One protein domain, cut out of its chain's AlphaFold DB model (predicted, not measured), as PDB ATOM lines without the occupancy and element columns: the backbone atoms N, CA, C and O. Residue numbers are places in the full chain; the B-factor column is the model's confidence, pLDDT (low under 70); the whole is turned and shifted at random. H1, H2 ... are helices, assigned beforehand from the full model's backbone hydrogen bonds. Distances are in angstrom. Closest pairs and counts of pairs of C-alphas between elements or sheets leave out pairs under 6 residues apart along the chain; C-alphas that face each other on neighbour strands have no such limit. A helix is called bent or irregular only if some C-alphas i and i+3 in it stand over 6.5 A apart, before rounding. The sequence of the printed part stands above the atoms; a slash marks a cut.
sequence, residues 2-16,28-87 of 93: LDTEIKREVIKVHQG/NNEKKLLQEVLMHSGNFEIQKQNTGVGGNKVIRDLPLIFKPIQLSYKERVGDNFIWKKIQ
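Overview. This is residues 2 to 16 and 28 to 87 of the 93 residues of the protein "Inositol phosphate phosphatase SopB" of Providencia burhodogranariea DSM 19968 (UniProt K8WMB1). H2 is the middle of a small group of helices: H1 crosses one side of it at a steep tilt, the last residues of H4 meet it about perpendicular, and H5 lies close to it at a shallow tilt. H3 reaches away beyond the last residues of H2, and a long stretch without a named element, residues 52 to 63, leads back from it to H4, whose residues 64 to 68 stick out together with Pro 63. The printed part has 75 residues with five named helices, H1 to H5 in chain order, and no named strand; the class is all helix. The whole is compact, with a radius of gyration of the C-alphas of 12.7 A, and its C-alphas span 40 by 30 by 20 A.

Arrangement. H1, residues 2 to 14, touches H2, residues 28 to 40, with its residues 4 to 8 alone, at residues 33 to 38 of H2. Their closest C-alphas, those of Arg 8 and Leu 34, are 5.9 A apart, and they run opposite ways at a steep tilt of 63 degrees. H3, residues 43 to 51, is close to H2 but not clearly touching, its closest C-alphas being those of Leu 38 and Phe 44 at 7.3 A; they run the same way at a shallow tilt of 29 degrees. H4, residues 64 to 77, touches H2 with residues 76 to 77 alone, about perpendicular at 73 degrees; the closest C-alphas, those of Lys 31 and Val 77, are 6.0 A apart. H5, residues 80 to 85, only just touches H4, and only at the corner by their link, with 3 pairs of C-alphas within 8 A, the closest being Val 77 and Trp 83 at 6.7 A. H5 is close to H2 but not clearly touching, the closest C-alphas being those of Gln 35 and Ile 82 at 6.8 A, and they run the same way at a shallow tilt of 12 degrees. H3 is apart from H1, H4 and H5, and H1 is apart from H4 and H5. Every O i to N i+4 pair is within hydrogen-bond range in H1, H2, H3 and H5, and 8 of 10 are in H4.

Along the chain. H1 begins at C-alpha 2, (23.565, -33.019, -22.780), and measures 18.3 A from first to last C-alpha. H2 begins after the cut at C-alpha 28, (40.812, -26.062, -18.526), and also measures 18.3 A, while H3 measures 12.0 A. H4, the longest helix with 14 residues, measures 19.8 A and is irregular, with C-alphas 65 and 68 standing 7.9 A apart. H5 measures 8.6 A and ends at C-alpha 85, (25.741, -14.650, -19.558).

Size, cuts and confidence. The two C-alphas farthest apart are those of Gly 16 and Leu 64, at 40.5 A. Residues 17 to 27 are not printed, and C-alphas 16 and 28 are 17.9 A apart across the cut. Of the links printed whole, H2 to H3 and H4 to H5 are tight and H3 to H4, with 12 residues, is long. The mean pLDDT of the printed part is 87.1, and no printed residue is under 70.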
ATOM      1  N   LEU A   2      23.095 -31.820 -22.066       86.38
ATOM      2  CA  LEU A   2      23.565 -33.019 -22.780       86.38
ATOM      3  C   LEU A   2      23.904 -32.732 -24.253       86.38
ATOM      4  O   LEU A   2      24.947 -33.140 -24.740       86.38
ATOM      5  N   ASP A   3      23.055 -31.969 -24.928       88.06
ATOM      6  CA  ASP A   3      23.275 -31.458 -26.280       88.06
ATOM      7  C   ASP A   3      24.592 -30.675 -26.423       88.06
ATOM      8  O   ASP A   3      25.377 -30.942 -27.328       88.06
ATOM      9  N   THR A   4      24.873 -29.747 -25.504       90.00
ATOM     10  CA  THR A   4      26.137 -28.999 -25.451       90.00
ATOM     11  C   THR A   4      27.333 -29.933 -25.251       90.00
ATOM     12  O   THR A   4      28.354 -29.780 -25.918       90.00
ATOM     13  N   GLU A   5      27.213 -30.923 -24.367       91.06
ATOM     14  CA  GLU A   5      28.275 -31.905 -24.126       91.06
ATOM     15  C   GLU A   5      28.547 -32.765 -25.361       91.06
ATOM     16  O   GLU A   5      29.707 -32.972 -25.708       91.06
ATOM     17  N   ILE A   6      27.499 -33.201 -26.068       92.81
ATOM     18  CA  ILE A   6      27.637 -33.953 -27.320       92.81
ATOM     19  C   ILE A   6      28.341 -33.095 -28.373       92.81
ATOM     20  O   ILE A   6      29.306 -33.553 -28.977       92.81
ATOM     21  N   LYS A   7      27.927 -31.833 -28.560       94.06
ATOM     22  CA  LYS A   7      28.582 -30.917 -29.511       94.06
ATOM     23  C   LYS A   7      30.066 -30.713 -29.174       94.06
ATOM     24  O   LYS A   7      30.901 -30.766 -30.072       94.06
ATOM     25  N   ARG A   8      30.411 -30.541 -27.890       94.38
ATOM     26  CA  ARG A   8      31.810 -30.444 -27.432       94.38
ATOM     27  C   ARG A   8      32.611 -31.700 -27.779       94.38
ATOM     28  O   ARG A   8      33.717 -31.577 -28.295       94.38
ATOM     29  N   GLU A   9      32.077 -32.886 -27.492       94.75
ATOM     30  CA  GLU A   9      32.760 -34.154 -27.786       94.75
ATOM     31  C   GLU A   9      32.924 -34.383 -29.293       94.75
ATOM     32  O   GLU A   9      33.992 -34.799 -29.728       94.75
ATOM     33  N   VAL A  10      31.927 -34.025 -30.108       95.69
ATOM     34  CA  VAL A  10      32.039 -34.075 -31.576       95.69
ATOM     35  C   VAL A  10      33.164 -33.163 -32.072       95.69
ATOM     36  O   VAL A  10      33.980 -33.597 -32.883       95.69
ATOM     37  N   ILE A  11      33.267 -31.931 -31.558       95.06
ATOM     38  CA  ILE A  11      34.364 -31.016 -31.919       95.06
ATOM     39  C   ILE A  11      35.718 -31.583 -31.472       95.06
ATOM     40  O   ILE A  11      36.680 -31.554 -32.236       95.06
ATOM     41  N   LYS A  12      35.795 -32.143 -30.262       94.75
ATOM     42  CA  LYS A  12      37.011 -32.773 -29.733       94.75
ATOM     43  C   LYS A  12      37.493 -33.921 -30.633       94.75
ATOM     44  O   LYS A  12      38.677 -33.973 -30.969       94.75
ATOM     45  N   VAL A  13      36.575 -34.790 -31.062       96.19
ATOM     46  CA  VAL A  13      36.859 -35.886 -32.004       96.19
ATOM     47  C   VAL A  13      37.292 -35.353 -33.364       96.19
ATOM     48  O   VAL A  13      38.275 -35.831 -33.922       96.19
ATOM     49  N   HIS A  14      36.619 -34.321 -33.876       95.88
ATOM     50  CA  HIS A  14      37.006 -33.666 -35.125       95.88
ATOM     51  C   HIS A  14      38.430 -33.080 -35.067       95.88
ATOM     52  O   HIS A  14      39.156 -33.123 -36.053       95.88
ATOM     53  N   GLN A  15      38.863 -32.604 -33.897       94.38
ATOM     54  CA  GLN A  15      40.227 -32.126 -33.638       94.38
ATOM     55  C   GLN A  15      41.257 -33.255 -33.426       94.38
ATOM     56  O   GLN A  15      42.379 -32.978 -33.010       94.38
ATOM     57  N   GLY A  16      40.896 -34.519 -33.665       94.44
ATOM     58  CA  GLY A  16      41.803 -35.669 -33.570       94.44
ATOM     59  C   GLY A  16      41.999 -36.230 -32.157       94.44
ATOM     60  O   GLY A  16      42.880 -37.061 -31.951       94.44
ATOM     61  N   ASN A  28      41.051 -27.481 -18.225       93.38
ATOM     62  CA  ASN A  28      40.812 -26.062 -18.526       93.38
ATOM     63  C   ASN A  28      40.531 -25.805 -20.016       93.38
ATOM     64  O   ASN A  28      39.670 -24.992 -20.342       93.38
ATOM     65  N   ASN A  29      41.207 -26.523 -20.919       92.25
ATOM     66  CA  ASN A  29      40.971 -26.398 -22.359       92.25
ATOM     67  C   ASN A  29      39.603 -26.969 -22.754       92.25
ATOM     68  O   ASN A  29      38.883 -26.356 -23.538       92.25
ATOM     69  N   GLU A  30      39.198 -28.096 -22.167       93.44
ATOM     70  CA  GLU A  30      37.868 -28.666 -22.400       93.44
ATOM     71  C   GLU A  30      36.753 -27.777 -21.839       93.44
ATOM     72  O   GLU A  30      35.697 -27.673 -22.460       93.44
ATOM     73  N   LYS A  31      36.982 -27.104 -20.704       95.25
ATOM     74  CA  LYS A  31      36.050 -26.101 -20.173       95.25
ATOM     75  C   LYS A  31      35.923 -24.905 -21.107       95.25
ATOM     76  O   LYS A  31      34.803 -24.496 -21.383       95.25
ATOM     77  N   LYS A  32      37.034 -24.396 -21.653       95.44
ATOM     78  CA  LYS A  32      36.999 -23.335 -22.674       95.44
ATOM     79  C   LYS A  32      36.200 -23.765 -23.901       95.44
ATOM     80  O   LYS A  32      35.307 -23.045 -24.323       95.44
ATOM     81  N   LEU A  33      36.433 -24.974 -24.414       94.81
ATOM     82  CA  LEU A  33      35.646 -25.491 -25.534       94.81
ATOM     83  C   LEU A  33      34.154 -25.611 -25.180       94.81
ATOM     84  O   LEU A  33      33.300 -25.264 -25.988       94.81
ATOM     85  N   LEU A  34      33.822 -26.063 -23.965       94.06
ATOM     86  CA  LEU A  34      32.435 -26.096 -23.493       94.06
ATOM     87  C   LEU A  34      31.812 -24.691 -23.469       94.06
ATOM     88  O   LEU A  34      30.669 -24.532 -23.892       94.06
ATOM     89  N   GLN A  35      32.545 -23.691 -22.978       94.00
ATOM     90  CA  GLN A  35      32.101 -22.295 -22.915       94.00
ATOM     91  C   GLN A  35      31.802 -21.750 -24.316       94.00
ATOM     92  O   GLN A  35      30.726 -21.196 -24.524       94.00
ATOM     93  N   GLU A  36      32.685 -21.988 -25.289       94.00
ATOM     94  CA  GLU A  36      32.469 -21.609 -26.693       94.00
ATOM     95  C   GLU A  36      31.211 -22.270 -27.270       94.00
ATOM     96  O   GLU A  36      30.358 -21.606 -27.858       94.00
ATOM     97  N   VAL A  37      31.021 -23.572 -27.031       93.31
ATOM     98  CA  VAL A  37      29.814 -24.284 -27.478       93.31
ATOM     99  C   VAL A  37      28.557 -23.712 -26.817       93.31
ATOM    100  O   VAL A  37      27.533 -23.550 -27.482       93.31
ATOM    101  N   LEU A  38      28.598 -23.383 -25.525       90.69
ATOM    102  CA  LEU A  38      27.463 -22.776 -24.819       90.69
ATOM    103  C   LEU A  38      27.098 -21.402 -25.386       90.69
ATOM    104  O   LEU A  38      25.914 -21.075 -25.447       90.69
ATOM    105  N   MET A  39      28.100 -20.628 -25.796       89.06
ATOM    106  CA  MET A  39      27.932 -19.271 -26.307       89.06
ATOM    107  C   MET A  39      27.531 -19.215 -27.784       89.06
ATOM    108  O   MET A  39      26.829 -18.282 -28.160       89.06
ATOM    109  N   HIS A  40      27.978 -20.175 -28.603       88.94
ATOM    110  CA  HIS A  40      27.992 -20.024 -30.065       88.94
ATOM    111  C   HIS A  40      27.403 -21.202 -30.852       88.94
ATOM    112  O   HIS A  40      27.400 -21.184 -32.078       88.94
ATOM    113  N   SER A  41      26.889 -22.247 -30.194       84.81
ATOM    114  CA  SER A  41      26.348 -23.422 -30.905       84.81
ATOM    115  C   SER A  41      24.862 -23.332 -31.274       84.81
ATOM    116  O   SER A  41      24.203 -24.366 -31.443       84.81
ATOM    117  N   GLY A  42      24.313 -22.120 -31.360       78.38
ATOM    118  CA  GLY A  42      22.939 -21.859 -31.791       78.38
ATOM    119  C   GLY A  42      21.903 -21.905 -30.669       78.38
ATOM    120  O   GLY A  42      20.836 -21.321 -30.807       78.38
ATOM    121  N   ASN A  43      22.176 -22.566 -29.540       79.44
ATOM    122  CA  ASN A  43      21.195 -22.680 -28.451       79.44
ATOM    123  C   ASN A  43      20.814 -21.313 -27.869       79.44
ATOM    124  O   ASN A  43      19.647 -21.069 -27.562       79.44
ATOM    125  N   PHE A  44      21.811 -20.438 -27.728       79.00
ATOM    126  CA  PHE A  44      21.632 -19.096 -27.200       79.00
ATOM    127  C   PHE A  44      20.785 -18.241 -28.153       79.00
ATOM    128  O   PHE A  44      19.842 -17.569 -27.729       79.00
ATOM    129  N   GLU A  45      21.077 -18.317 -29.450       81.75
ATOM    130  CA  GLU A  45      20.378 -17.614 -30.522       81.75
ATOM    131  C   GLU A  45      18.950 -18.130 -30.716       81.75
ATOM    132  O   GLU A  45      18.024 -17.326 -30.801       81.75
ATOM    133  N   ILE A  46      18.750 -19.450 -30.724       82.69
ATOM    134  CA  ILE A  46      17.429 -20.079 -30.851       82.69
ATOM    135  C   ILE A  46      16.536 -19.660 -29.685       82.69
ATOM    136  O   ILE A  46      15.376 -19.309 -29.890       82.69
ATOM    137  N   GLN A  47      17.060 -19.640 -28.455       79.31
ATOM    138  CA  GLN A  47      16.283 -19.148 -27.320       79.31
ATOM    139  C   GLN A  47      15.930 -17.666 -27.493       79.31
ATOM    140  O   GLN A  47      14.773 -17.297 -27.305       79.31
ATOM    141  N   LYS A  48      16.882 -16.836 -27.940       83.75
ATOM    142  CA  LYS A  48      16.617 -15.423 -28.240       83.75
ATOM    143  C   LYS A  48      15.516 -15.249 -29.282       83.75
ATOM    144  O   LYS A  48      14.661 -14.390 -29.102       83.75
ATOM    145  N   GLN A  49      15.518 -16.049 -30.343       84.44
ATOM    146  CA  GLN A  49      14.483 -16.007 -31.376       84.44
ATOM    147  C   GLN A  49      13.119 -16.445 -30.832       84.44
ATOM    148  O   GLN A  49      12.115 -15.799 -31.116       84.44
ATOM    149  N   ASN A  50      13.085 -17.488 -30.003       81.06
ATOM    150  CA  ASN A  50      11.838 -18.046 -29.479       81.06
ATOM    151  C   ASN A  50      11.224 -17.220 -28.341       81.06
ATOM    152  O   ASN A  50      10.009 -17.243 -28.161       81.06
ATOM    153  N   THR A  51      12.042 -16.538 -27.534       76.81
ATOM    154  CA  THR A  51      11.585 -15.881 -26.294       76.81
ATOM    155  C   THR A  51      11.986 -14.409 -26.186       76.81
ATOM    156  O   THR A  51      11.780 -13.803 -25.138       76.81
ATOM    157  N   GLY A  52      12.620 -13.832 -27.210       79.56
ATOM    158  CA  GLY A  52      13.133 -12.455 -27.214       79.56
ATOM    159  C   GLY A  52      14.442 -12.243 -26.437       79.56
ATOM    160  O   GLY A  52      15.062 -11.188 -26.560       79.56
ATOM    161  N   VAL A  53      14.905 -13.235 -25.668       76.62
ATOM    162  CA  VAL A  53      16.103 -13.135 -24.816       76.62
ATOM    163  C   VAL A  53      16.951 -14.393 -24.928       76.62
ATOM    164  O   VAL A  53      16.443 -15.505 -24.828       76.62
ATOM    165  N   GLY A  54      18.252 -14.208 -25.153       76.75
ATOM    166  CA  GLY A  54      19.199 -15.314 -25.268       76.75
ATOM    167  C   GLY A  54      19.476 -15.977 -23.924       76.75
ATOM    168  O   GLY A  54      19.445 -15.331 -22.880       76.75
ATOM    169  N   GLY A  55      19.751 -17.274 -23.958       79.31
ATOM    170  CA  GLY A  55      20.121 -18.034 -22.774       79.31
ATOM    171  C   GLY A  55      20.157 -19.528 -23.052       79.31
ATOM    172  O   GLY A  55      20.019 -19.973 -24.189       79.31
ATOM    173  N   ASN A  56      20.338 -20.309 -21.993       78.19
ATOM    174  CA  ASN A  56      20.222 -21.756 -22.015       78.19
ATOM    175  C   ASN A  56      19.215 -22.188 -20.948       78.19
ATOM    176  O   ASN A  56      19.449 -22.008 -19.756       78.19
ATOM    177  N   LYS A  57      18.114 -22.819 -21.367       73.75
ATOM    178  CA  LYS A  57      17.033 -23.288 -20.479       73.75
ATOM    179  C   LYS A  57      17.511 -24.124 -19.281       73.75
ATOM    180  O   LYS A  57      16.851 -24.135 -18.246       73.75
ATOM    181  N   VAL A  58      18.623 -24.850 -19.420       77.44
ATOM    182  CA  VAL A  58      19.154 -25.736 -18.371       77.44
ATOM    183  C   VAL A  58      20.119 -25.004 -17.431       77.44
ATOM    184  O   VAL A  58      20.203 -25.362 -16.258       77.44
ATOM    185  N   ILE A  59      20.828 -23.978 -17.914       82.38
ATOM    186  CA  ILE A  59      21.730 -23.168 -17.089       82.38
ATOM    187  C   ILE A  59      20.900 -22.093 -16.388       82.38
ATOM    188  O   ILE A  59      20.479 -21.119 -17.001       82.38
ATOM    189  N   ARG A  60      20.649 -22.264 -15.095       81.12
ATOM    190  CA  ARG A  60      19.924 -21.294 -14.268       81.12
ATOM    191  C   ARG A  60      20.168 -21.578 -12.799       81.12
ATOM    192  O   ARG A  60      20.703 -22.631 -12.441       81.12
ATOM    193  N   ASP A  61      19.741 -20.649 -11.962       79.38
ATOM    194  CA  ASP A  61      19.650 -20.911 -10.538       79.38
ATOM    195  C   ASP A  61      18.442 -21.812 -10.270       79.38
ATOM    196  O   ASP A  61      17.359 -21.612 -10.825       79.38
ATOM    197  N   LEU A  62      18.657 -22.864  -9.483       79.44
ATOM    198  CA  LEU A  62      17.642 -23.866  -9.188       79.44
ATOM    199  C   LEU A  62      17.172 -23.720  -7.731       79.44
ATOM    200  O   LEU A  62      17.946 -23.273  -6.879       79.44
ATOM    201  N   PRO A  63      15.928 -24.133  -7.412       82.75
ATOM    202  CA  PRO A  63      15.467 -24.256  -6.035       82.75
ATOM    203  C   PRO A  63      16.438 -25.083  -5.185       82.75
ATOM    204  O   PRO A  63      17.144 -25.954  -5.699       82.75
ATOM    205  N   LEU A  64      16.434 -24.853  -3.869       80.19
ATOM    206  CA  LEU A  64      17.351 -25.494  -2.914       80.19
ATOM    207  C   LEU A  64      17.433 -27.023  -3.070       80.19
ATOM    208  O   LEU A  64      18.530 -27.575  -3.017       80.19
ATOM    209  N   ILE A  65      16.309 -27.683  -3.358       83.56
ATOM    210  CA  ILE A  65      16.225 -29.134  -3.588       83.56
ATOM    211  C   ILE A  65      17.068 -29.635  -4.777       83.56
ATOM    212  O   ILE A  65      17.516 -30.777  -4.775       83.56
ATOM    213  N   PHE A  66      17.347 -28.784  -5.767       81.06
ATOM    214  CA  PHE A  66      18.141 -29.112  -6.958       81.06
ATOM    215  C   PHE A  66      19.499 -28.394  -6.985       81.06
ATOM    216  O   PHE A  66      20.224 -28.443  -7.982       81.06
ATOM    217  N   LYS A  67      19.884 -27.751  -5.878       81.75
ATOM    218  CA  LYS A  67      21.145 -27.009  -5.762       81.75
ATOM    219  C   LYS A  67      22.398 -27.847  -6.072       81.75
ATOM    220  O   LYS A  67      23.294 -27.301  -6.716       81.75
ATOM    221  N   PRO A  68      22.484 -29.152  -5.734       84.19
ATOM    222  CA  PRO A  68      23.626 -29.981  -6.136       84.19
ATOM    223  C   PRO A  68      23.818 -30.067  -7.658       84.19
ATOM    224  O   PRO A  68      24.945 -30.012  -8.147       84.19
ATOM    225  N   ILE A  69      22.722 -30.132  -8.420       81.06
ATOM    226  CA  ILE A  69      22.758 -30.188  -9.889       81.06
ATOM    227  C   ILE A  69      23.283 -28.862 -10.450       81.06
ATOM    228  O   ILE A  69      24.169 -28.851 -11.304       81.06
ATOM    229  N   GLN A  70      22.792 -27.738  -9.921       82.56
ATOM    230  CA  GLN A  70      23.277 -26.408 -10.291       82.56
ATOM    231  C   GLN A  70      24.776 -26.255 -10.005       82.56
ATOM    232  O   GLN A  70      25.514 -25.770 -10.861       82.56
ATOM    233  N   LEU A  71      25.234 -26.676  -8.820       81.62
ATOM    234  CA  LEU A  71      26.647 -26.619  -8.441       81.62
ATOM    235  C   LEU A  71      27.514 -27.456  -9.386       81.62
ATOM    236  O   LEU A  71      28.554 -26.976  -9.831       81.62
ATOM    237  N   SER A  72      27.048 -28.651  -9.761       85.44
ATOM    238  CA  SER A  72      27.732 -29.502 -10.736       85.44
ATOM    239  C   SER A  72      27.868 -28.816 -12.099       85.44
ATOM    240  O   SER A  72      28.961 -28.772 -12.666       85.44
ATOM    241  N   TYR A  73      26.798 -28.207 -12.619       87.88
ATOM    242  CA  TYR A  73      26.866 -27.479 -13.891       87.88
ATOM    243  C   TYR A  73      27.760 -26.246 -13.811       87.88
ATOM    244  O   TYR A  73      28.543 -26.001 -14.726       87.88
ATOM    245  N   LYS A  74      27.698 -25.502 -12.706       88.94
ATOM    246  CA  LYS A  74      28.544 -24.330 -12.487       88.94
ATOM    247  C   LYS A  74      30.026 -24.704 -12.418       88.94
ATOM    248  O   LYS A  74      30.845 -24.034 -13.044       88.94
ATOM    249  N   GLU A  75      30.376 -25.800 -11.741       90.69
ATOM    250  CA  GLU A  75      31.749 -26.326 -11.731       90.69
ATOM    251  C   GLU A  75      32.202 -26.743 -13.137       90.69
ATOM    252  O   GLU A  75      33.351 -26.490 -13.530       90.69
ATOM    253  N   ARG A  76      31.298 -27.365 -13.903       90.44
ATOM    254  CA  ARG A  76      31.579 -27.862 -15.251       90.44
ATOM    255  C   ARG A  76      31.823 -26.733 -16.250       90.44
ATOM    256  O   ARG A  76      32.784 -26.823 -17.006       90.44
ATOM    257  N   VAL A  77      31.038 -25.652 -16.192       92.38
ATOM    258  CA  VAL A  77      31.300 -24.411 -16.949       92.38
ATOM    259  C   VAL A  77      32.602 -23.765 -16.475       92.38
ATOM    260  O   VAL A  77      33.427 -23.370 -17.293       92.38
ATOM    261  N   GLY A  78      32.814 -23.683 -15.158       92.38
ATOM    262  CA  GLY A  78      34.067 -23.217 -14.558       92.38
ATOM    263  C   GLY A  78      34.383 -21.733 -14.749       92.38
ATOM    264  O   GLY A  78      35.474 -21.314 -14.384       92.38
ATOM    265  N   ASP A  79      33.448 -20.949 -15.288       93.81
ATOM    266  CA  ASP A  79      33.575 -19.505 -15.465       93.81
ATOM    267  C   ASP A  79      32.267 -18.813 -15.048       93.81
ATOM    268  O   ASP A  79      31.189 -19.098 -15.575       93.81
ATOM    269  N   ASN A  80      32.362 -17.913 -14.065       90.25
ATOM    270  CA  ASN A  80      31.206 -17.214 -13.500       90.25
ATOM    271  C   ASN A  80      30.619 -16.156 -14.444       90.25
ATOM    272  O   ASN A  80      29.421 -15.877 -14.362       90.25
ATOM    273  N   PHE A  81      31.440 -15.543 -15.295       91.25
ATOM    274  CA  PHE A  81      30.979 -14.563 -16.270       91.25
ATOM    275  C   PHE A  81      30.168 -15.262 -17.360       91.25
ATOM    276  O   PHE A  81      29.027 -14.874 -17.617       91.25
ATOM    277  N   ILE A  82      30.704 -16.353 -17.916       90.75
ATOM    278  CA  ILE A  82      29.989 -17.185 -18.888       90.75
ATOM    279  C   ILE A  82      28.721 -17.759 -18.260       90.75
ATOM    280  O   ILE A  82      27.659 -17.636 -18.862       90.75
ATOM    281  N   TRP A  83      28.798 -18.290 -17.031       89.50
ATOM    282  CA  TRP A  83      27.632 -18.801 -16.304       89.50
ATOM    283  C   TRP A  83      26.487 -17.792 -16.276       89.50
ATOM    284  O   TRP A  83      25.380 -18.143 -16.667       89.50
ATOM    285  N   LYS A  84      26.755 -16.547 -15.858       87.56
ATOM    286  CA  LYS A  84      25.750 -15.474 -15.802       87.56
ATOM    287  C   LYS A  84      25.218 -15.109 -17.187       87.56
ATOM    288  O   LYS A  84      24.024 -14.888 -17.340       87.56
ATOM    289  N   LYS A  85      26.095 -15.058 -18.193       87.12
ATOM    290  CA  LYS A  85      25.741 -14.650 -19.558       87.12
ATOM    291  C   LYS A  85      24.799 -15.634 -20.247       87.12
ATOM    292  O   LYS A  85      23.947 -15.208 -21.016       87.12
ATOM    293  N   ILE A  86      24.948 -16.929 -19.977       86.50
ATOM    294  CA  ILE A  86      24.160 -17.985 -20.626       86.50
ATOM    295  C   ILE A  86      22.930 -18.412 -19.819       86.50
ATOM    296  O   ILE A  86      22.282 -19.385 -20.208       86.50
ATOM    297  N   GLN A  87      22.607 -17.758 -18.695       84.50
ATOM    298  CA  GLN A  87      21.454 -18.181 -17.899       84.50
ATOM    299  C   GLN A  87      20.156 -18.026 -18.697       84.50
ATOM    300  O   GLN A  87      19.894 -16.989 -19.301       84.50
TER     301      GLN A  87